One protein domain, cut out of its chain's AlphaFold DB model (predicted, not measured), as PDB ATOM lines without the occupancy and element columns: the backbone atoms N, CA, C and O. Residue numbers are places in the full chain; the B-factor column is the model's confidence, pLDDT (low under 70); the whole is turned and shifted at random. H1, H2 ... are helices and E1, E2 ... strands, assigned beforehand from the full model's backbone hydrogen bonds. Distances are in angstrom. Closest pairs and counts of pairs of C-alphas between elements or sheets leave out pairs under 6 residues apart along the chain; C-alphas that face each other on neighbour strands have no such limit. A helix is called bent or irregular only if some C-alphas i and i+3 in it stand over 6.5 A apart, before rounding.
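What this domain is: This is residues 8 to 144 of the 166 residues of an uncharacterized protein of Thermogemmatispora aurantia (UniProt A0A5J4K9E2). What does the model look like? It has two lobes along its longest axis: a strongly twisted sheet of four strands, E1 to E4, with the short helices H1 and H2 on it, and a group of three longer helices, H3, H4 and H5. H3 packs on both H4 and H5 and also meets the sheet beside E1, while residues 66 to 87, with no named element, run from the sheet's lobe to H3. What is it made of? The printed part has 137 residues with five named helices and four named strands, in the order E1 E2 E3 H1 E4 H2 H3 H4 H5; the antiparallel sheet has the order E1 - E2 - E3 - E4, and the class is mixed, helices and strands. The whole is compact, with a radius of gyration of the C-alphas of 15.5 A and spans of 41 by 31 by 30 A.

Where its parts are: Where are the strands? E1 is residues 8 to 13, from C-alpha 8 at (134.427, 145.544, 187.987); E2 is 17 to 27, 24.0 A long; E3 is 32 to 40, 19.9 A; E4 is 51 to 55. E2 bends by 87 degrees at residue 24, and E3 by 69 degrees at residue 37. Where are the helices? H1 is residues 42 to 47, irregular, with C-alphas 43 and 46 7.6 A apart; H2 is 62 to 65; H3 is 88 to 104, 24.3 A; H4 is 111 to 127, 24.4 A; H5 is 129 to 142, 20.0 A, ending at C-alpha 142 (120.728, 149.724, 172.795).

How they stand to each other: How do the strands pair? E1, E2 and E3 form a meander, each strand the antiparallel neighbour of the one before, with hairpins E1 and E2 (N 11 to O 19, 2.8 A) and E2 and E3 (N 24 to O 34, 2.8 A). E4 is antiparallel to E3, with N 33 and O 54 2.8 A apart. What is on the sheet? H1 is on it at a height of 6.9 A and H2 at 5.9 A; H3 only grazes it with residues 94 to 102, the closest C-alphas of H3 and E1 being those of Ala 98 and Ser 13, 6.1 A. How do the helices stand? H3 and H4 touch at Ala 96 and Ile 118, C-alphas 5.3 A apart, at a steep tilt of 57 degrees, opposite ways. With residues 88 to 95 alone H3 touches H5, about perpendicular at 88 degrees, closest at the C-alphas of Lys 91 and Met 139, 6.6 A. H4 and H5 touch only at the corner, and only just, with 3 pairs of C-alphas within 8 A, the closest being Leu 125 and Arg 132, 5.4 A. What do their backbones show? Every O i to N i+4 pair is within hydrogen-bond range in H3, H4 and H5; H1 has 0 of 2, but 2 of 3 O i to N i+3 pairs, and H2 is too short for an i+4 pair.

The domain as a whole: How large is it? The two C-alphas farthest apart, those of Glu 29 and Glu 112, are 46.4 A apart. Is it unbroken and confident? The printed part has no cut, the link from H2 to H3 is long with 22 residues, and no printed residue is under 70 in pLDDT.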
ATOM      1  N   ALA A   8     134.363 144.990 189.329       95.81
ATOM      2  CA  ALA A   8     134.427 145.544 187.987       95.81
ATOM      3  C   ALA A   8     133.554 144.709 187.044       95.81
ATOM      4  O   ALA A   8     133.742 143.496 186.916       95.81
ATOM      5  N   VAL A   9     132.634 145.370 186.353       95.62
ATOM      6  CA  VAL A   9     131.648 144.757 185.460       95.62
ATOM      7  C   VAL A   9     131.618 145.458 184.113       95.62
ATOM      8  O   VAL A   9     132.137 146.566 183.948       95.62
ATOM      9  N   TYR A  10     130.986 144.808 183.144       94.38
ATOM     10  CA  TYR A  10     130.678 145.398 181.859       94.38
ATOM     11  C   TYR A  10     129.251 145.089 181.410       94.38
ATOM     12  O   TYR A  10     128.614 144.141 181.871       94.38
ATOM     13  N   TRP A  11     128.779 145.914 180.483       93.06
ATOM     14  CA  TRP A  11     127.511 145.777 179.790       93.06
ATOM     15  C   TRP A  11     127.725 145.976 178.287       93.06
ATOM     16  O   TRP A  11     128.430 146.899 177.860       93.06
ATOM     17  N   GLY A  12     127.073 145.137 177.483       90.06
ATOM     18  CA  GLY A  12     127.046 145.258 176.027       90.06
ATOM     19  C   GLY A  12     128.289 144.709 175.312       90.06
ATOM     20  O   GLY A  12     128.980 143.817 175.795       90.06
ATOM     21  N   SER A  13     128.546 145.223 174.108       89.00
ATOM     22  CA  SER A  13     129.618 144.788 173.200       89.00
ATOM     23  C   SER A  13     130.133 145.974 172.388       89.00
ATOM     24  O   SER A  13     129.355 146.857 172.027       89.00
ATOM     25  N   VAL A  14     131.428 145.995 172.053       89.62
ATOM     26  CA  VAL A  14     132.029 147.092 171.263       89.62
ATOM     27  C   VAL A  14     131.473 147.210 169.856       89.62
ATOM     28  O   VAL A  14     131.528 148.288 169.265       89.62
ATOM     29  N   GLU A  15     130.878 146.137 169.345       90.56
ATOM     30  CA  GLU A  15     130.177 146.165 168.070       90.56
ATOM     31  C   GLU A  15     128.970 147.113 168.122       90.56
ATOM     32  O   GLU A  15     128.613 147.725 167.118       90.56
ATOM     33  N   VAL A  16     128.364 147.314 169.293       87.44
ATOM     34  CA  VAL A  16     127.159 148.139 169.445       87.44
ATOM     35  C   VAL A  16     127.436 149.317 170.372       87.44
ATOM     36  O   VAL A  16     127.661 150.434 169.906       87.44
ATOM     37  N   ILE A  17     127.433 149.054 171.676       89.81
ATOM     38  CA  ILE A  17     127.811 149.948 172.764       89.81
ATOM     39  C   ILE A  17     128.389 149.062 173.859       89.81
ATOM     40  O   ILE A  17     127.772 148.068 174.245       89.81
ATOM     41  N   PHE A  18     129.554 149.448 174.364       93.06
ATOM     42  CA  PHE A  18     130.190 148.794 175.499       93.06
ATOM     43  C   PHE A  18     130.374 149.804 176.617       93.06
ATOM     44  O   PHE A  18     130.842 150.917 176.358       93.06
ATOM     45  N   LEU A  19     130.047 149.397 177.840       94.75
ATOM     46  CA  LEU A  19     130.277 150.152 179.066       94.75
ATOM     47  C   LEU A  19     130.972 149.239 180.065       94.75
ATOM     48  O   LEU A  19     130.535 148.111 180.259       94.75
ATOM     49  N   ALA A  20     132.022 149.724 180.714       96.19
ATOM     50  CA  ALA A  20     132.645 149.043 181.838       96.19
ATOM     51  C   ALA A  20     132.889 150.013 182.984       96.19
ATOM     52  O   ALA A  20     133.125 151.209 182.777       96.19
ATOM     53  N   GLY A  21     132.829 149.485 184.197       96.44
ATOM     54  CA  GLY A  21     132.920 150.281 185.404       96.44
ATOM     55  C   GLY A  21     132.857 149.441 186.665       96.44
ATOM     56  O   GLY A  21     132.860 148.211 186.611       96.44
ATOM     57  N   THR A  22     132.778 150.126 187.797       97.44
ATOM     58  CA  THR A  22     132.764 149.499 189.119       97.44
ATOM     59  C   THR A  22     131.379 149.601 189.744       97.44
ATOM     60  O   THR A  22     130.752 150.663 189.696       97.44
ATOM     61  N   ILE A  23     130.903 148.518 190.358       96.81
ATOM     62  CA  ILE A  23     129.648 148.518 191.116       96.81
ATOM     63  C   ILE A  23     129.780 149.424 192.347       96.81
ATOM     64  O   ILE A  23     130.610 149.165 193.222       96.81
ATOM     65  N   THR A  24     128.924 150.444 192.450       96.94
ATOM     66  CA  THR A  24     128.869 151.379 193.588       96.94
ATOM     67  C   THR A  24     127.652 151.182 194.490       96.94
ATOM     68  O   THR A  24     127.701 151.587 195.651       96.94
ATOM     69  N   ALA A  25     126.598 150.510 194.015       95.19
ATOM     70  CA  ALA A  25     125.458 150.102 194.840       95.19
ATOM     71  C   ALA A  25     124.735 148.868 194.273       95.19
ATOM     72  O   ALA A  25     124.804 148.589 193.076       95.19
ATOM     73  N   LEU A  26     124.016 148.157 195.144       93.75
ATOM     74  CA  LEU A  26     123.184 146.992 194.827       93.75
ATOM     75  C   LEU A  26     121.776 147.214 195.398       93.75
ATOM     76  O   LEU A  26     121.648 147.606 196.557       93.75
ATOM     77  N   ASP A  27     120.741 146.937 194.608       91.94
ATOM     78  CA  ASP A  27     119.338 146.906 195.031       91.94
ATOM     79  C   ASP A  27     118.779 145.502 194.758       91.94
ATOM     80  O   ASP A  27     118.430 145.140 193.630       91.94
ATOM     81  N   GLU A  28     118.731 144.678 195.806       87.62
ATOM     82  CA  GLU A  28     118.265 143.290 195.712       87.62
ATOM     83  C   GLU A  28     116.758 143.192 195.448       87.62
ATOM     84  O   GLU A  28     116.320 142.267 194.763       87.62
ATOM     85  N   GLU A  29     115.963 144.146 195.948       89.31
ATOM     86  CA  GLU A  29     114.508 144.142 195.769       89.31
ATOM     87  C   GLU A  29     114.135 144.392 194.308       89.31
ATOM     88  O   GLU A  29     113.213 143.768 193.776       89.31
ATOM     89  N   ARG A  30     114.862 145.301 193.650       88.69
ATOM     90  CA  ARG A  30     114.652 145.646 192.239       88.69
ATOM     91  C   ARG A  30     115.492 144.819 191.277       88.69
ATOM     92  O   ARG A  30     115.265 144.908 190.073       88.69
ATOM     93  N   GLN A  31     116.424 144.021 191.796       89.69
ATOM     94  CA  GLN A  31     117.437 143.306 191.017       89.69
ATOM     95  C   GLN A  31     118.244 144.250 190.115       89.69
ATOM     96  O   GLN A  31     118.538 143.931 188.959       89.69
ATOM     97  N   THR A  32     118.596 145.422 190.647       91.31
ATOM     98  CA  THR A  32     119.376 146.432 189.930       91.31
ATOM     99  C   THR A  32     120.705 146.726 190.611       91.31
ATOM    100  O   THR A  32     120.925 146.464 191.794       91.31
ATOM    101  N   VAL A  33     121.640 147.230 189.814       93.00
ATOM    102  CA  VAL A  33     123.022 147.508 190.189       93.00
ATOM    103  C   VAL A  33     123.371 148.897 189.687       93.00
ATOM    104  O   VAL A  33     123.153 149.209 188.518       93.00
ATOM    105  N   THR A  34     123.929 149.731 190.560       94.88
ATOM    106  CA  THR A  34     124.492 151.022 190.155       94.88
ATOM    107  C   THR A  34     125.966 150.839 189.836       94.88
ATOM    108  O   THR A  34     126.723 150.315 190.656       94.88
ATOM    109  N   VAL A  35     126.372 151.268 188.645       96.19
ATOM    110  CA  VAL A  35     127.748 151.167 188.155       96.19
ATOM    111  C   VAL A  35     128.270 152.561 187.850       96.19
ATOM    112  O   VAL A  35     127.657 153.305 187.081       96.19
ATOM    113  N   ARG A  36     129.435 152.903 188.404       97.00
ATOM    114  CA  ARG A  36     130.201 154.072 187.972       97.00
ATOM    115  C   ARG A  36     130.948 153.718 186.696       97.00
ATOM    116  O   ARG A  36     131.851 152.886 186.727       97.00
ATOM    117  N   ILE A  37     130.581 154.348 185.586       96.44
ATOM    118  CA  ILE A  37     131.156 154.064 184.269       96.44
ATOM    119  C   ILE A  37     132.569 154.644 184.202       96.44
ATOM    120  O   ILE A  37     132.790 155.822 184.481       96.44
ATOM    121  N   GLU A  38     133.534 153.827 183.802       96.75
ATOM    122  CA  GLU A  38     134.954 154.191 183.730       96.75
ATOM    123  C   GLU A  38     135.495 154.100 182.304       96.75
ATOM    124  O   GLU A  38     136.399 154.846 181.931       96.75
ATOM    125  N   ARG A  39     134.940 153.191 181.496       96.38
ATOM    126  CA  ARG A  39     135.326 152.982 180.101       96.38
ATOM    127  C   ARG A  39     134.094 152.784 179.242       96.38
ATOM    128  O   ARG A  39     133.129 152.149 179.667       96.38
ATOM    129  N   ALA A  40     134.149 153.280 178.015       94.69
ATOM    130  CA  ALA A  40     133.060 153.123 177.066       94.69
ATOM    131  C   ALA A  40     133.554 153.064 175.618       94.69
ATOM    132  O   ALA A  40     134.670 153.483 175.301       94.69
ATOM    133  N   THR A  41     132.697 152.600 174.710       92.88
ATOM    134  CA  THR A  41     132.830 152.926 173.279       92.88
ATOM    135  C   THR A  41     132.753 154.444 173.058       92.88
ATOM    136  O   THR A  41     131.997 155.102 173.778       92.88
ATOM    137  N   PRO A  42     133.414 155.016 172.028       91.31
ATOM    138  CA  PRO A  42     133.464 156.467 171.804       91.31
ATOM    139  C   PRO A  42     132.097 157.166 171.785       91.31
ATOM    140  O   PRO A  42     131.929 158.223 172.390       91.31
ATOM    141  N   ASN A  43     131.079 156.537 171.191       88.69
ATOM    142  CA  ASN A  43     129.728 157.108 171.106       88.69
ATOM    143  C   ASN A  43     129.010 157.191 172.469       88.69
ATOM    144  O   ASN A  43     128.028 157.917 172.620       88.69
ATOM    145  N   ALA A  44     129.513 156.474 173.474       90.38
ATOM    146  CA  ALA A  44     129.029 156.489 174.850       90.38
ATOM    147  C   ALA A  44     130.041 157.117 175.831       90.38
ATOM    148  O   ALA A  44     129.813 157.103 177.036       90.38
ATOM    149  N   ALA A  45     131.129 157.726 175.337       92.25
ATOM    150  CA  ALA A  45     132.172 158.321 176.178       92.25
ATOM    151  C   ALA A  45     131.657 159.450 177.088       92.25
ATOM    152  O   ALA A  45     132.223 159.705 178.145       92.25
ATOM    153  N   HIS A  46     130.553 160.101 176.719       90.88
ATOM    154  CA  HIS A  46     129.900 161.109 177.555       90.88
ATOM    155  C   HIS A  46     129.349 160.562 178.879       90.88
ATOM    156  O   HIS A  46     129.138 161.336 179.808       90.88
ATOM    157  N   LEU A  47     129.145 159.245 178.991       91.50
ATOM    158  CA  LEU A  47     128.688 158.587 180.218       91.50
ATOM    159  C   LEU A  47     129.831 158.289 181.202       91.50
ATOM    160  O   LEU A  47     129.572 157.956 182.356       91.50
ATOM    161  N   ILE A  48     131.094 158.408 180.779       94.50
ATOM    162  CA  ILE A  48     132.253 158.127 181.633       94.50
ATOM    163  C   ILE A  48     132.275 159.094 182.826       94.50
ATOM    164  O   ILE A  48     132.132 160.307 182.682       94.50
ATOM    165  N   GLY A  49     132.470 158.538 184.021       92.75
ATOM    166  CA  GLY A  49     132.440 159.237 185.303       92.75
ATOM    167  C   GLY A  49     131.047 159.372 185.923       92.75
ATOM    168  O   GLY A  49     130.963 159.768 187.089       92.75
ATOM    169  N   GLN A  50     129.984 159.036 185.183       93.06
ATOM    170  CA  GLN A  50     128.608 159.024 185.677       93.06
ATOM    171  C   GLN A  50     128.263 157.678 186.325       93.06
ATOM    172  O   GLN A  50     128.909 156.660 186.067       93.06
ATOM    173  N   GLU A  51     127.231 157.680 187.164       93.69
ATOM    174  CA  GLU A  51     126.608 156.462 187.677       93.69
ATOM    175  C   GLU A  51     125.367 156.133 186.847       93.69
ATOM    176  O   GLU A  51     124.570 157.022 186.542       93.69
ATOM    177  N   ALA A  52     125.210 154.863 186.482       91.19
ATOM    178  CA  ALA A  52     124.050 154.364 185.756       91.19
ATOM    179  C   ALA A  52     123.514 153.090 186.414       91.19
ATOM    180  O   ALA A  52     124.276 152.283 186.951       91.19
ATOM    181  N   GLU A  53     122.193 152.925 186.370       91.56
ATOM    182  CA  GLU A  53     121.497 151.752 186.895       91.56
ATOM    183  C   GLU A  53     121.332 150.706 185.787       91.56
ATOM    184  O   GLU A  53     120.905 151.018 184.675       91.56
ATOM    185  N   PHE A  54     121.660 149.458 186.103       89.75
ATOM    186  CA  PHE A  54     121.525 148.305 185.221       89.75
ATOM    187  C   PHE A  54     120.724 147.216 185.924       89.75
ATOM    188  O   PHE A  54     120.822 147.059 187.140       89.75
ATOM    189  N   PHE A  55     119.990 146.407 185.164       90.06
ATOM    190  CA  PHE A  55     119.522 145.126 185.684       90.06
ATOM    191  C   PHE A  55     120.719 144.202 185.931       90.06
ATOM    192  O   PHE A  55     121.641 144.135 185.114       90.06
ATOM    193  N   ALA A  56     120.706 143.497 187.062       86.75
ATOM    194  CA  ALA A  56     121.816 142.646 187.483       86.75
ATOM    195  C   ALA A  56     122.111 141.504 186.492       86.75
ATOM    196  O   ALA A  56     123.255 141.075 186.377       86.75
ATOM    197  N   ASP A  57     121.099 141.018 185.771       86.81
ATOM    198  CA  ASP A  57     121.224 139.956 184.764       86.81
ATOM    199  C   ASP A  57     121.790 140.439 183.420       86.81
ATOM    200  O   ASP A  57     122.211 139.621 182.604       86.81
ATOM    201  N   GLY A  58     121.831 141.754 183.198       86.88
ATOM    202  CA  GLY A  58     122.446 142.368 182.024       86.88
ATOM    203  C   GLY A  58     123.940 142.650 182.183       86.88
ATOM    204  O   GLY A  58     124.576 143.055 181.211       86.88
ATOM    205  N   LEU A  59     124.494 142.482 183.386       90.81
ATOM    206  CA  LEU A  59     125.898 142.746 183.690       90.81
ATOM    207  C   LEU A  59     126.704 141.457 183.766       90.81
ATOM    208  O   LEU A  59     126.255 140.450 184.310       90.81
ATOM    209  N   GLU A  60     127.949 141.538 183.314       92.38
ATOM    210  CA  GLU A  60     128.932 140.473 183.463       92.38
ATOM    211  C   GLU A  60     130.206 140.986 184.152       92.38
ATOM    212  O   GLU A  60     130.613 142.129 183.926       92.38
ATOM    213  N   PRO A  61     130.876 140.170 184.987       92.94
ATOM    214  CA  PRO A  61     132.179 140.488 185.544       92.94
ATOM    215  C   PRO A  61     133.181 140.770 184.437       92.94
ATOM    216  O   PRO A  61     133.310 140.008 183.479       92.94
ATOM    217  N   LEU A  62     133.969 141.829 184.599       91.00
ATOM    218  CA  LEU A  62     135.006 142.191 183.635       91.00
ATOM    219  C   LEU A  62     136.055 141.076 183.473       91.00
ATOM    220  O   LEU A  62     136.657 140.926 182.415       91.00
ATOM    221  N   THR A  63     136.238 140.254 184.508       87.69
ATOM    222  CA  THR A  63     137.103 139.068 184.489       87.69
ATOM    223  C   THR A  63     136.627 137.986 183.517       87.69
ATOM    224  O   THR A  63     137.459 137.209 183.049       87.69
ATOM    225  N   ALA A  64     135.336 137.946 183.167       84.81
ATOM    226  CA  ALA A  64     134.779 136.976 182.223       84.81
ATOM    227  C   ALA A  64     135.244 137.218 180.776       84.81
ATOM    228  O   ALA A  64     135.378 136.265 180.013       84.81
ATOM    229  N   LEU A  65     135.562 138.467 180.414       80.06
ATOM    230  CA  LEU A  65     136.074 138.819 179.083       80.06
ATOM    231  C   LEU A  65     137.487 138.281 178.818       80.06
ATOM    232  O   LEU A  65     137.870 138.094 177.664       80.06
ATOM    233  N   GLY A  66     138.281 138.062 179.871       78.88
ATOM    234  CA  GLY A  66     139.704 137.715 179.790       78.88
ATOM    235  C   GLY A  66     140.593 138.868 179.300       78.88
ATOM    236  O   GLY A  66     141.574 139.205 179.959       78.88
ATOM    237  N   GLU A  67     140.239 139.497 178.180       82.88
ATOM    238  CA  GLU A  67     140.909 140.663 177.598       82.88
ATOM    239  C   GLU A  67     139.893 141.771 177.307       82.88
ATOM    240  O   GLU A  67     138.775 141.514 176.859       82.88
ATOM    241  N   LEU A  68     140.284 143.026 177.558       85.44
ATOM    242  CA  LEU A  68     139.427 144.165 177.248       85.44
ATOM    243  C   LEU A  68     139.209 144.272 175.731       85.44
ATOM    244  O   LEU A  68     140.185 144.201 174.978       85.44
ATOM    245  N   PRO A  69     137.967 144.513 175.279       88.94
ATOM    246  CA  PRO A  69     137.691 144.768 173.876       88.94
ATOM    247  C   PRO A  69     138.508 145.951 173.318       88.94
ATOM    248  O   PRO A  69     138.775 146.919 174.043       88.94
ATOM    249  N   PRO A  70     138.872 145.928 172.026       89.12
ATOM    250  CA  PRO A  70     139.561 147.042 171.387       89.12
ATOM    251  C   PRO A  70     138.641 148.263 171.220       89.12
ATOM    252  O   PRO A  70     137.418 148.161 171.220       89.12
ATOM    253  N   GLY A  71     139.239 149.442 171.026       90.12
ATOM    254  CA  GLY A  71     138.499 150.656 170.652       90.12
ATOM    255  C   GLY A  71     137.729 151.341 171.788       90.12
ATOM    256  O   GLY A  71     136.953 152.257 171.523       90.12
ATOM    257  N   LEU A  72     137.945 150.930 173.040       93.31
ATOM    258  CA  LEU A  72     137.414 151.615 174.219       93.31
ATOM    259  C   LEU A  72     138.205 152.889 174.542       93.31
ATOM    260  O   LEU A  72     139.401 152.987 174.266       93.31
ATOM    261  N   THR A  73     137.543 153.842 175.195       94.25
ATOM    262  CA  THR A  73     138.161 155.041 175.773       94.25
ATOM    263  C   THR A  73     137.794 155.183 177.249       94.25
ATOM    264  O   THR A  73     136.728 154.736 177.675       94.25
ATOM    265  N   ASP A  74     138.687 155.796 178.020       95.38
ATOM    266  CA  ASP A  74     138.513 156.227 179.412       95.38
ATOM    267  C   ASP A  74     138.459 157.764 179.541       95.38
ATOM    268  O   ASP A  74     138.427 158.314 180.643       95.38
ATOM    269  N   HIS A  75     138.436 158.479 178.412       94.25
ATOM    270  CA  HIS A  75     138.371 159.931 178.379       94.25
ATOM    271  C   HIS A  75     136.919 160.393 178.199       94.25
ATOM    272  O   HIS A  75     136.335 160.155 177.138       94.25
ATOM    273  N   PRO A  76     136.322 161.069 179.199       90.56
ATOM    274  CA  PRO A  76     134.970 161.584 179.066       90.56
ATOM    275  C   PRO A  76     134.913 162.688 178.010       90.56
ATOM    276  O   PRO A  76     135.806 163.533 177.910       90.56
ATOM    277  N   VAL A  77     133.823 162.708 177.249       89.19
ATOM    278  CA  VAL A  77     133.521 163.767 176.280       89.19
ATOM    279  C   VAL A  77     132.292 164.523 176.766       89.19
ATOM    280  O   VAL A  77     131.301 163.912 177.137       89.19
ATOM    281  N   ALA A  78     132.342 165.855 176.776       81.94
ATOM    282  CA  ALA A  78     131.242 166.662 177.310       81.94
ATOM    283  C   ALA A  78     129.944 166.542 176.488       81.94
ATOM    284  O   ALA A  78     128.850 166.616 177.040       81.94
ATOM    285  N   GLU A  79     130.059 166.354 175.174       80.19
ATOM    286  CA  GLU A  79     128.922 166.293 174.258       80.19
ATOM    287  C   GLU A  79     128.582 164.850 173.869       80.19
ATOM    288  O   GLU A  79     129.458 164.051 173.525       80.19
ATOM    289  N   ARG A  80     127.281 164.528 173.871       81.19
ATOM    290  CA  ARG A  80     126.772 163.262 173.334       81.19
ATOM    291  C   ARG A  80     127.010 163.236 171.827       81.19
ATOM    292  O   ARG A  80     126.387 163.990 171.082       81.19
ATOM    293  N   GLN A  81     127.881 162.337 171.382       77.62
ATOM    294  CA  GLN A  81     128.039 162.063 169.958       77.62
ATOM    295  C   GLN A  81     126.787 161.350 169.428       77.62
ATOM    296  O   GLN A  81     126.186 160.543 170.149       77.62
ATOM    297  N   PRO A  82     126.357 161.643 168.188       75.00
ATOM    298  CA  PRO A  82     125.240 160.938 167.591       75.00
ATOM    299  C   PRO A  82     125.578 159.452 167.487       75.00
ATOM    300  O   PRO A  82     126.665 159.072 167.046       75.00
ATOM    301  N   LEU A  83     124.633 158.608 167.894       77.00
ATOM    302  CA  LEU A  83     124.780 157.173 167.711       77.00
ATOM    303  C   LEU A  83     124.767 156.867 166.207       77.00
ATOM    304  O   LEU A  83     124.021 157.508 165.459       77.00
ATOM    305  N   PRO A  84     125.605 155.931 165.740       73.88
ATOM    306  CA  PRO A  84     125.669 155.589 164.330       73.88
ATOM    307  C   PRO A  84     124.298 155.104 163.857       73.88
ATOM    308  O   PRO A  84     123.727 154.172 164.423       73.88
ATOM    309  N   ALA A  85     123.776 155.729 162.802       79.50
ATOM    310  CA  ALA A  85     122.606 155.213 162.111       79.50
ATOM    311  C   ALA A  85     122.999 153.893 161.434       79.50
ATOM    312  O   ALA A  85     123.865 153.877 160.559       79.50
ATOM    313  N   MET A  86     122.385 152.792 161.864       87.94
ATOM    314  CA  MET A  86     122.601 151.467 161.292       87.94
ATOM    315  C   MET A  86     121.324 151.002 160.605       87.94
ATOM    316  O   MET A  86     120.250 151.001 161.215       87.94
ATOM    317  N   ASP A  87     121.447 150.588 159.348       93.12
ATOM    318  CA  ASP A  87     120.380 149.844 158.692       93.12
ATOM    319  C   ASP A  87     120.254 148.432 159.292       93.12
ATOM    320  O   ASP A  87     121.057 147.997 160.124       93.12
ATOM    321  N   GLU A  88     119.200 147.709 158.919       94.94
ATOM    322  CA  GLU A  88     118.954 146.373 159.465       94.94
ATOM    323  C   GLU A  88     120.075 145.380 159.137       94.94
ATOM    324  O   GLU A  88     120.414 144.546 159.977       94.94
ATOM    325  N   ALA A  89     120.667 145.473 157.944       94.50
ATOM    326  CA  ALA A  89     121.736 144.577 157.520       94.50
ATOM    327  C   ALA A  89     122.995 144.774 158.375       94.50
ATOM    328  O   ALA A  89     123.596 143.800 158.839       94.50
ATOM    329  N   GLU A  90     123.363 146.026 158.642       95.06
ATOM    330  CA  GLU A  90     124.475 146.363 159.520       95.06
ATOM    331  C   GLU A  90     124.179 145.948 160.960       95.06
ATOM    332  O   GLU A  90     125.033 145.330 161.597       95.06
ATOM    333  N   LYS A  91     122.959 146.180 161.463       94.75
ATOM    334  CA  LYS A  91     122.570 145.731 162.809       94.75
ATOM    335  C   LYS A  91     122.748 144.224 162.984       94.75
ATOM    336  O   LYS A  91     123.314 143.788 163.984       94.75
ATOM    337  N   LEU A  92     122.308 143.430 162.008       96.00
ATOM    338  CA  LEU A  92     122.461 141.974 162.042       96.00
ATOM    339  C   LEU A  92     123.924 141.547 161.925       96.00
ATOM    340  O   LEU A  92     124.343 140.637 162.636       96.00
ATOM    341  N   ARG A  93     124.721 142.224 161.089       96.00
ATOM    342  CA  ARG A  93     126.166 141.972 160.995       96.00
ATOM    343  C   ARG A  93     126.859 142.219 162.336       96.00
ATOM    344  O   ARG A  93     127.669 141.398 162.757       96.00
ATOM    345  N   ARG A  94     126.536 143.322 163.016       95.06
ATOM    346  CA  ARG A  94     127.119 143.675 164.320       95.06
ATOM    347  C   ARG A  94     126.660 142.749 165.438       95.06
ATOM    348  O   ARG A  94     127.473 142.356 166.265       95.06
ATOM    349  N   ALA A  95     125.393 142.342 165.430       94.62
ATOM    350  CA  ALA A  95     124.891 141.336 166.360       94.62
ATOM    351  C   ALA A  95     125.588 139.979 166.159       94.62
ATOM    352  O   ALA A  95     125.964 139.329 167.132       94.62
ATOM    353  N   ALA A  96     125.819 139.577 164.906       96.12
ATOM    354  CA  ALA A  96     126.582 138.374 164.590       96.12
ATOM    355  C   ALA A  96     128.043 138.476 165.063       96.12
ATOM    356  O   ALA A  96     128.546 137.538 165.676       96.12
ATOM    357  N   ALA A  97     128.697 139.620 164.843       95.44
ATOM    358  CA  ALA A  97     130.040 139.893 165.359       95.44
ATOM    359  C   ALA A  97     130.100 139.798 166.889       95.44
ATOM    360  O   ALA A  97     130.913 139.043 167.417       95.44
ATOM    361  N   ALA A  98     129.166 140.450 167.588       93.00
ATOM    362  CA  ALA A  98     129.080 140.389 169.041       93.00
ATOM    363  C   ALA A  98     128.938 138.945 169.548       93.00
ATOM    364  O   ALA A  98     129.635 138.561 170.483       93.00
ATOM    365  N   ALA A  99     128.104 138.124 168.902       92.69
ATOM    366  CA  ALA A  99     127.938 136.717 169.264       92.69
ATOM    367  C   ALA A  99     129.223 135.892 169.049       92.69
ATOM    368  O   ALA A  99     129.591 135.082 169.900       92.69
ATOM    369  N   VAL A 100     129.936 136.115 167.937       94.06
ATOM    370  CA  VAL A 100     131.225 135.453 167.666       94.06
ATOM    371  C   VAL A 100     132.268 135.857 168.710       94.06
ATOM    372  O   VAL A 100     132.950 134.991 169.258       94.06
ATOM    373  N   HIS A 101     132.367 137.143 169.052       91.69
ATOM    374  CA  HIS A 101     133.314 137.618 170.066       91.69
ATOM    375  C   HIS A 101     132.960 137.173 171.479       91.69
ATOM    376  O   HIS A 101     133.868 136.920 172.262       91.69
ATOM    377  N   GLN A 102     131.679 137.025 171.812       87.75
ATOM    378  CA  GLN A 102     131.273 136.435 173.090       87.75
ATOM    379  C   GLN A 102     131.718 134.975 173.204       87.75
ATOM    380  O   GLN A 102     132.153 134.546 174.268       87.75
ATOM    381  N   LEU A 103     131.637 134.211 172.110       89.50
ATOM    382  CA  LEU A 103     131.982 132.792 172.127       89.50
ATOM    383  C   LEU A 103     133.496 132.543 172.096       89.50
ATOM    384  O   LEU A 103     133.984 131.631 172.763       89.50
ATOM    385  N   TYR A 104     134.234 133.323 171.307       89.81
ATOM    386  CA  TYR A 104     135.653 133.073 171.046       89.81
ATOM    387  C   TYR A 104     136.597 134.095 171.680       89.81
ATOM    388  O   TYR A 104     137.796 133.836 171.733       89.81
ATOM    389  N   GLY A 105     136.093 135.226 172.169       86.75
ATOM    390  CA  GLY A 105     136.902 136.370 172.582       86.75
ATOM    391  C   GLY A 105     137.423 137.197 171.400       86.75
ATOM    392  O   GLY A 105     137.369 136.794 170.235       86.75
ATOM    393  N   TYR A 106     137.965 138.373 171.712       86.50
ATOM    394  CA  TYR A 106     138.568 139.267 170.722       86.50
ATOM    395  C   TYR A 106     139.969 138.788 170.325       86.50
ATOM    396  O   TYR A 106     140.708 138.257 171.151       86.50
ATOM    397  N   HIS A 107     140.343 138.970 169.054       82.88
ATOM    398  CA  HIS A 107     141.681 138.659 168.511       82.88
ATOM    399  C   HIS A 107     142.166 137.204 168.687       82.88
ATOM    400  O   HIS A 107     143.344 136.911 168.479       82.88
ATOM    401  N   ARG A 108     141.274 136.272 169.045       86.12
ATOM    402  CA  ARG A 108     141.594 134.842 169.187       86.12
ATOM    403  C   ARG A 108     141.543 134.080 167.869       86.12
ATOM    404  O   ARG A 108     142.192 133.045 167.741       86.12
ATOM    405  N   LEU A 109     140.775 134.581 166.906       89.62
ATOM    406  CA  LEU A 109     140.607 133.969 165.597       89.62
ATOM    407  C   LEU A 109     141.420 134.725 164.535       89.62
ATOM    408  O   LEU A 109     141.542 135.949 164.607       89.62
ATOM    409  N   PRO A 110     141.953 134.029 163.517       95.12
ATOM    410  CA  PRO A 110     142.418 134.671 162.294       95.12
ATOM    411  C   PRO A 110     141.283 135.454 161.624       95.12
ATOM    412  O   PRO A 110     140.155 134.968 161.553       95.12
ATOM    413  N   ALA A 111     141.595 136.624 161.061       91.62
ATOM    414  CA  ALA A 111     140.591 137.541 160.515       91.62
ATOM    415  C   ALA A 111     139.665 136.896 159.465       91.62
ATOM    416  O   ALA A 111     138.460 137.120 159.486       91.62
ATOM    417  N   GLU A 112     140.195 136.063 158.564       95.06
ATOM    418  CA  GLU A 112     139.368 135.370 157.563       95.06
ATOM    419  C   GLU A 112     138.372 134.397 158.205       95.06
ATOM    420  O   GLU A 112     137.215 134.325 157.792       95.06
ATOM    421  N   GLN A 113     138.804 133.674 159.243       96.19
ATOM    422  CA  GLN A 113     137.955 132.729 159.964       96.19
ATOM    423  C   GLN A 113     136.873 133.455 160.765       96.19
ATOM    424  O   GLN A 113     135.715 133.043 160.757       96.19
ATOM    425  N   GLU A 114     137.242 134.548 161.425       95.75
ATOM    426  CA  GLU A 114     136.311 135.408 162.147       95.75
ATOM    427  C   GLU A 114     135.216 135.936 161.211       95.75
ATOM    428  O   GLU A 114     134.030 135.767 161.489       95.75
ATOM    429  N   GLN A 115     135.590 136.485 160.051       96.00
ATOM    430  CA  GLN A 115     134.623 136.991 159.072       96.00
ATOM    431  C   GLN A 115     133.706 135.892 158.522       96.00
ATOM    432  O   GLN A 115     132.515 136.135 158.322       96.00
ATOM    433  N   ALA A 116     134.229 134.681 158.309       97.06
ATOM    434  CA  ALA A 116     133.419 133.548 157.869       97.06
ATOM    435  C   ALA A 116     132.354 133.163 158.911       97.06
ATOM    436  O   ALA A 116     131.187 133.000 158.556       97.06
ATOM    437  N   LEU A 117     132.725 133.095 160.194       97.56
ATOM    438  CA  LEU A 117     131.789 132.795 161.283       97.56
ATOM    439  C   LEU A 117     130.744 133.897 161.460       97.56
ATOM    440  O   LEU A 117     129.562 133.606 161.630       97.56
ATOM    441  N   ILE A 118     131.151 135.165 161.366       97.12
ATOM    442  CA  ILE A 118     130.218 136.298 161.417       97.12
ATOM    443  C   ILE A 118     129.200 136.196 160.278       97.12
ATOM    444  O   ILE A 118     128.004 136.401 160.495       97.12
ATOM    445  N   ALA A 119     129.647 135.853 159.067       97.19
ATOM    446  CA  ALA A 119     128.756 135.665 157.930       97.19
ATOM    447  C   ALA A 119     127.778 134.497 158.148       97.19
ATOM    448  O   ALA A 119     126.592 134.643 157.854       97.19
ATOM    449  N   GLU A 120     128.244 133.373 158.696       97.19
ATOM    450  CA  GLU A 120     127.408 132.209 159.009       97.19
ATOM    451  C   GLU A 120     126.342 132.536 160.064       97.19
ATOM    452  O   GLU A 120     125.151 132.293 159.845       97.19
ATOM    453  N   VAL A 121     126.740 133.171 161.170       97.06
ATOM    454  CA  VAL A 121     125.810 133.605 162.222       97.06
ATOM    455  C   VAL A 121     124.799 134.607 161.668       97.06
ATOM    456  O   VAL A 121     123.614 134.508 161.978       97.06
ATOM    457  N   ARG A 122     125.218 135.537 160.799       96.75
ATOM    458  CA  ARG A 122     124.290 136.474 160.151       96.75
ATOM    459  C   ARG A 122     123.244 135.743 159.309       96.75
ATOM    460  O   ARG A 122     122.065 136.056 159.429       96.75
ATOM    461  N   VAL A 123     123.652 134.764 158.499       96.31
ATOM    462  CA  VAL A 123     122.717 133.958 157.692       96.31
ATOM    463  C   VAL A 123     121.721 133.219 158.589       96.31
ATOM    464  O   VAL A 123     120.530 133.192 158.283       96.31
ATOM    465  N   MET A 124     122.173 132.672 159.721       95.19
ATOM    466  CA  MET A 124     121.287 132.043 160.704       95.19
ATOM    467  C   MET A 124     120.276 133.042 161.289       95.19
ATOM    468  O   MET A 124     119.090 132.726 161.367       95.19
ATOM    469  N   LEU A 125     120.722 134.246 161.667       94.69
ATOM    470  CA  LEU A 125     119.837 135.303 162.165       94.69
ATOM    471  C   LEU A 125     118.804 135.720 161.111       94.69
ATOM    472  O   LEU A 125     117.657 135.972 161.455       94.69
ATOM    473  N   GLU A 126     119.192 135.798 159.839       94.38
ATOM    474  CA  GLU A 126     118.299 136.167 158.734       94.38
ATOM    475  C   GLU A 126     117.280 135.071 158.394       94.38
ATOM    476  O   GLU A 126     116.161 135.385 157.983       94.38
ATOM    477  N   ALA A 127     117.654 133.802 158.569       96.00
ATOM    478  CA  ALA A 127     116.813 132.653 158.246       96.00
ATOM    479  C   ALA A 127     115.636 132.457 159.218       96.00
ATOM    480  O   ALA A 127     114.628 131.865 158.826       96.00
ATOM    481  N   ASP A 128     115.737 132.956 160.455       96.88
ATOM    482  CA  ASP A 128     114.666 132.917 161.455       96.88
ATOM    483  C   ASP A 128     114.032 134.314 161.632       96.88
ATOM    484  O   ASP A 128     114.619 135.192 162.274       96.88
ATOM    485  N   PRO A 129     112.807 134.547 161.118       95.19
ATOM    486  CA  PRO A 129     112.145 135.846 161.218       95.19
ATOM    487  C   PRO A 129     111.893 136.317 162.655       95.19
ATOM    488  O   PRO A 129     111.924 137.524 162.912       95.19
ATOM    489  N   ALA A 130     111.630 135.398 163.589       95.75
ATOM    490  CA  ALA A 130     111.350 135.748 164.978       95.75
ATOM    491  C   ALA A 130     112.635 136.171 165.693       95.75
ATOM    492  O   ALA A 130     112.659 137.200 166.375       95.75
ATOM    493  N   LEU A 131     113.720 135.418 165.483       94.25
ATOM    494  CA  LEU A 131     115.034 135.771 166.006       94.25
ATOM    495  C   LEU A 131     115.538 137.086 165.400       94.25
ATOM    496  O   LEU A 131     115.959 137.969 166.146       94.25
ATOM    497  N   ARG A 132     115.402 137.269 164.079       96.56
ATOM    498  CA  ARG A 132     115.739 138.522 163.386       96.56
ATOM    499  C   ARG A 132     115.033 139.722 164.005       96.56
ATOM    500  O   ARG A 132     115.685 140.709 164.342       96.56
ATOM    501  N   ALA A 133     113.708 139.647 164.147       95.69
ATOM    502  CA  ALA A 133     112.910 140.744 164.684       95.69
ATOM    503  C   ALA A 133     113.324 141.090 166.121       95.69
ATOM    504  O   ALA A 133     113.471 142.267 166.455       95.69
ATOM    505  N   ARG A 134     113.578 140.070 166.951       94.00
ATOM    506  CA  ARG A 134     114.064 140.255 168.320       94.00
ATOM    507  C   ARG A 134     115.435 140.931 168.349       94.00
ATOM    508  O   ARG A 134     115.599 141.908 169.069       94.00
ATOM    509  N   THR A 135     116.388 140.459 167.545       93.62
ATOM    510  CA  THR A 135     117.733 141.044 167.470       93.62
ATOM    511  C   THR A 135     117.689 142.505 167.027       93.62
ATOM    512  O   THR A 135     118.345 143.344 167.636       93.62
ATOM    513  N   LEU A 136     116.887 142.837 166.011       94.25
ATOM    514  CA  LEU A 136     116.728 144.222 165.556       94.25
ATOM    515  C   LEU A 136     116.130 145.117 166.647       94.25
ATOM    516  O   LEU A 136     116.658 146.201 166.887       94.25
ATOM    517  N   ALA A 137     115.092 144.648 167.347       91.25
ATOM    518  CA  ALA A 137     114.485 145.387 168.451       91.25
ATOM    519  C   ALA A 137     115.486 145.654 169.585       91.25
ATOM    520  O   ALA A 137     115.587 146.788 170.054       91.25
ATOM    521  N   THR A 138     116.276 144.646 169.970       89.69
ATOM    522  CA  THR A 138     117.345 144.799 170.966       89.69
ATOM    523  C   THR A 138     118.402 145.801 170.504       89.69
ATOM    524  O   THR A 138     118.758 146.702 171.257       89.69
ATOM    525  N   MET A 139     118.867 145.713 169.254       90.88
ATOM    526  CA  MET A 139     119.823 146.677 168.692       90.88
ATOM    527  C   MET A 139     119.276 148.109 168.725       90.88
ATOM    528  O   MET A 139     120.000 149.039 169.074       90.88
ATOM    529  N   ASP A 140     117.997 148.293 168.396       89.75
ATOM    530  CA  ASP A 140     117.335 149.596 168.439       89.75
ATOM    531  C   ASP A 140     117.203 150.163 169.855       89.75
ATOM    532  O   ASP A 140     117.321 151.370 170.045       89.75
ATOM    533  N   GLU A 141     116.962 149.324 170.858       86.19
ATOM    534  CA  GLU A 141     116.915 149.748 172.259       86.19
ATOM    535  C   GLU A 141     118.298 150.183 172.766       86.19
ATOM    536  O   GLU A 141     118.444 151.273 173.327       86.19
ATOM    537  N   ILE A 142     119.335 149.392 172.466       85.94
ATOM    538  CA  ILE A 142     120.728 149.724 172.795       85.94
ATOM    539  C   ILE A 142     121.130 151.058 172.149       85.94
ATOM    540  O   ILE A 142     121.694 151.927 172.813       85.94
ATOM    541  N   LEU A 143     120.794 151.252 170.871       85.25
ATOM    542  CA  LEU A 143     121.107 152.464 170.106       85.25
ATOM    543  C   LEU A 143     120.244 153.679 170.472       85.25
ATOM    544  O   LEU A 143     120.452 154.755 169.913       85.25
ATOM    545  N   ARG A 144     119.302 153.563 171.408       80.81
ATOM    546  CA  ARG A 144     118.661 154.734 172.023       80.81
ATOM    547  C   ARG A 144     119.353 155.151 173.318       80.81
ATOM    548  O   ARG A 144     119.383 156.343 173.625       80.81
TER     549      ARG A 144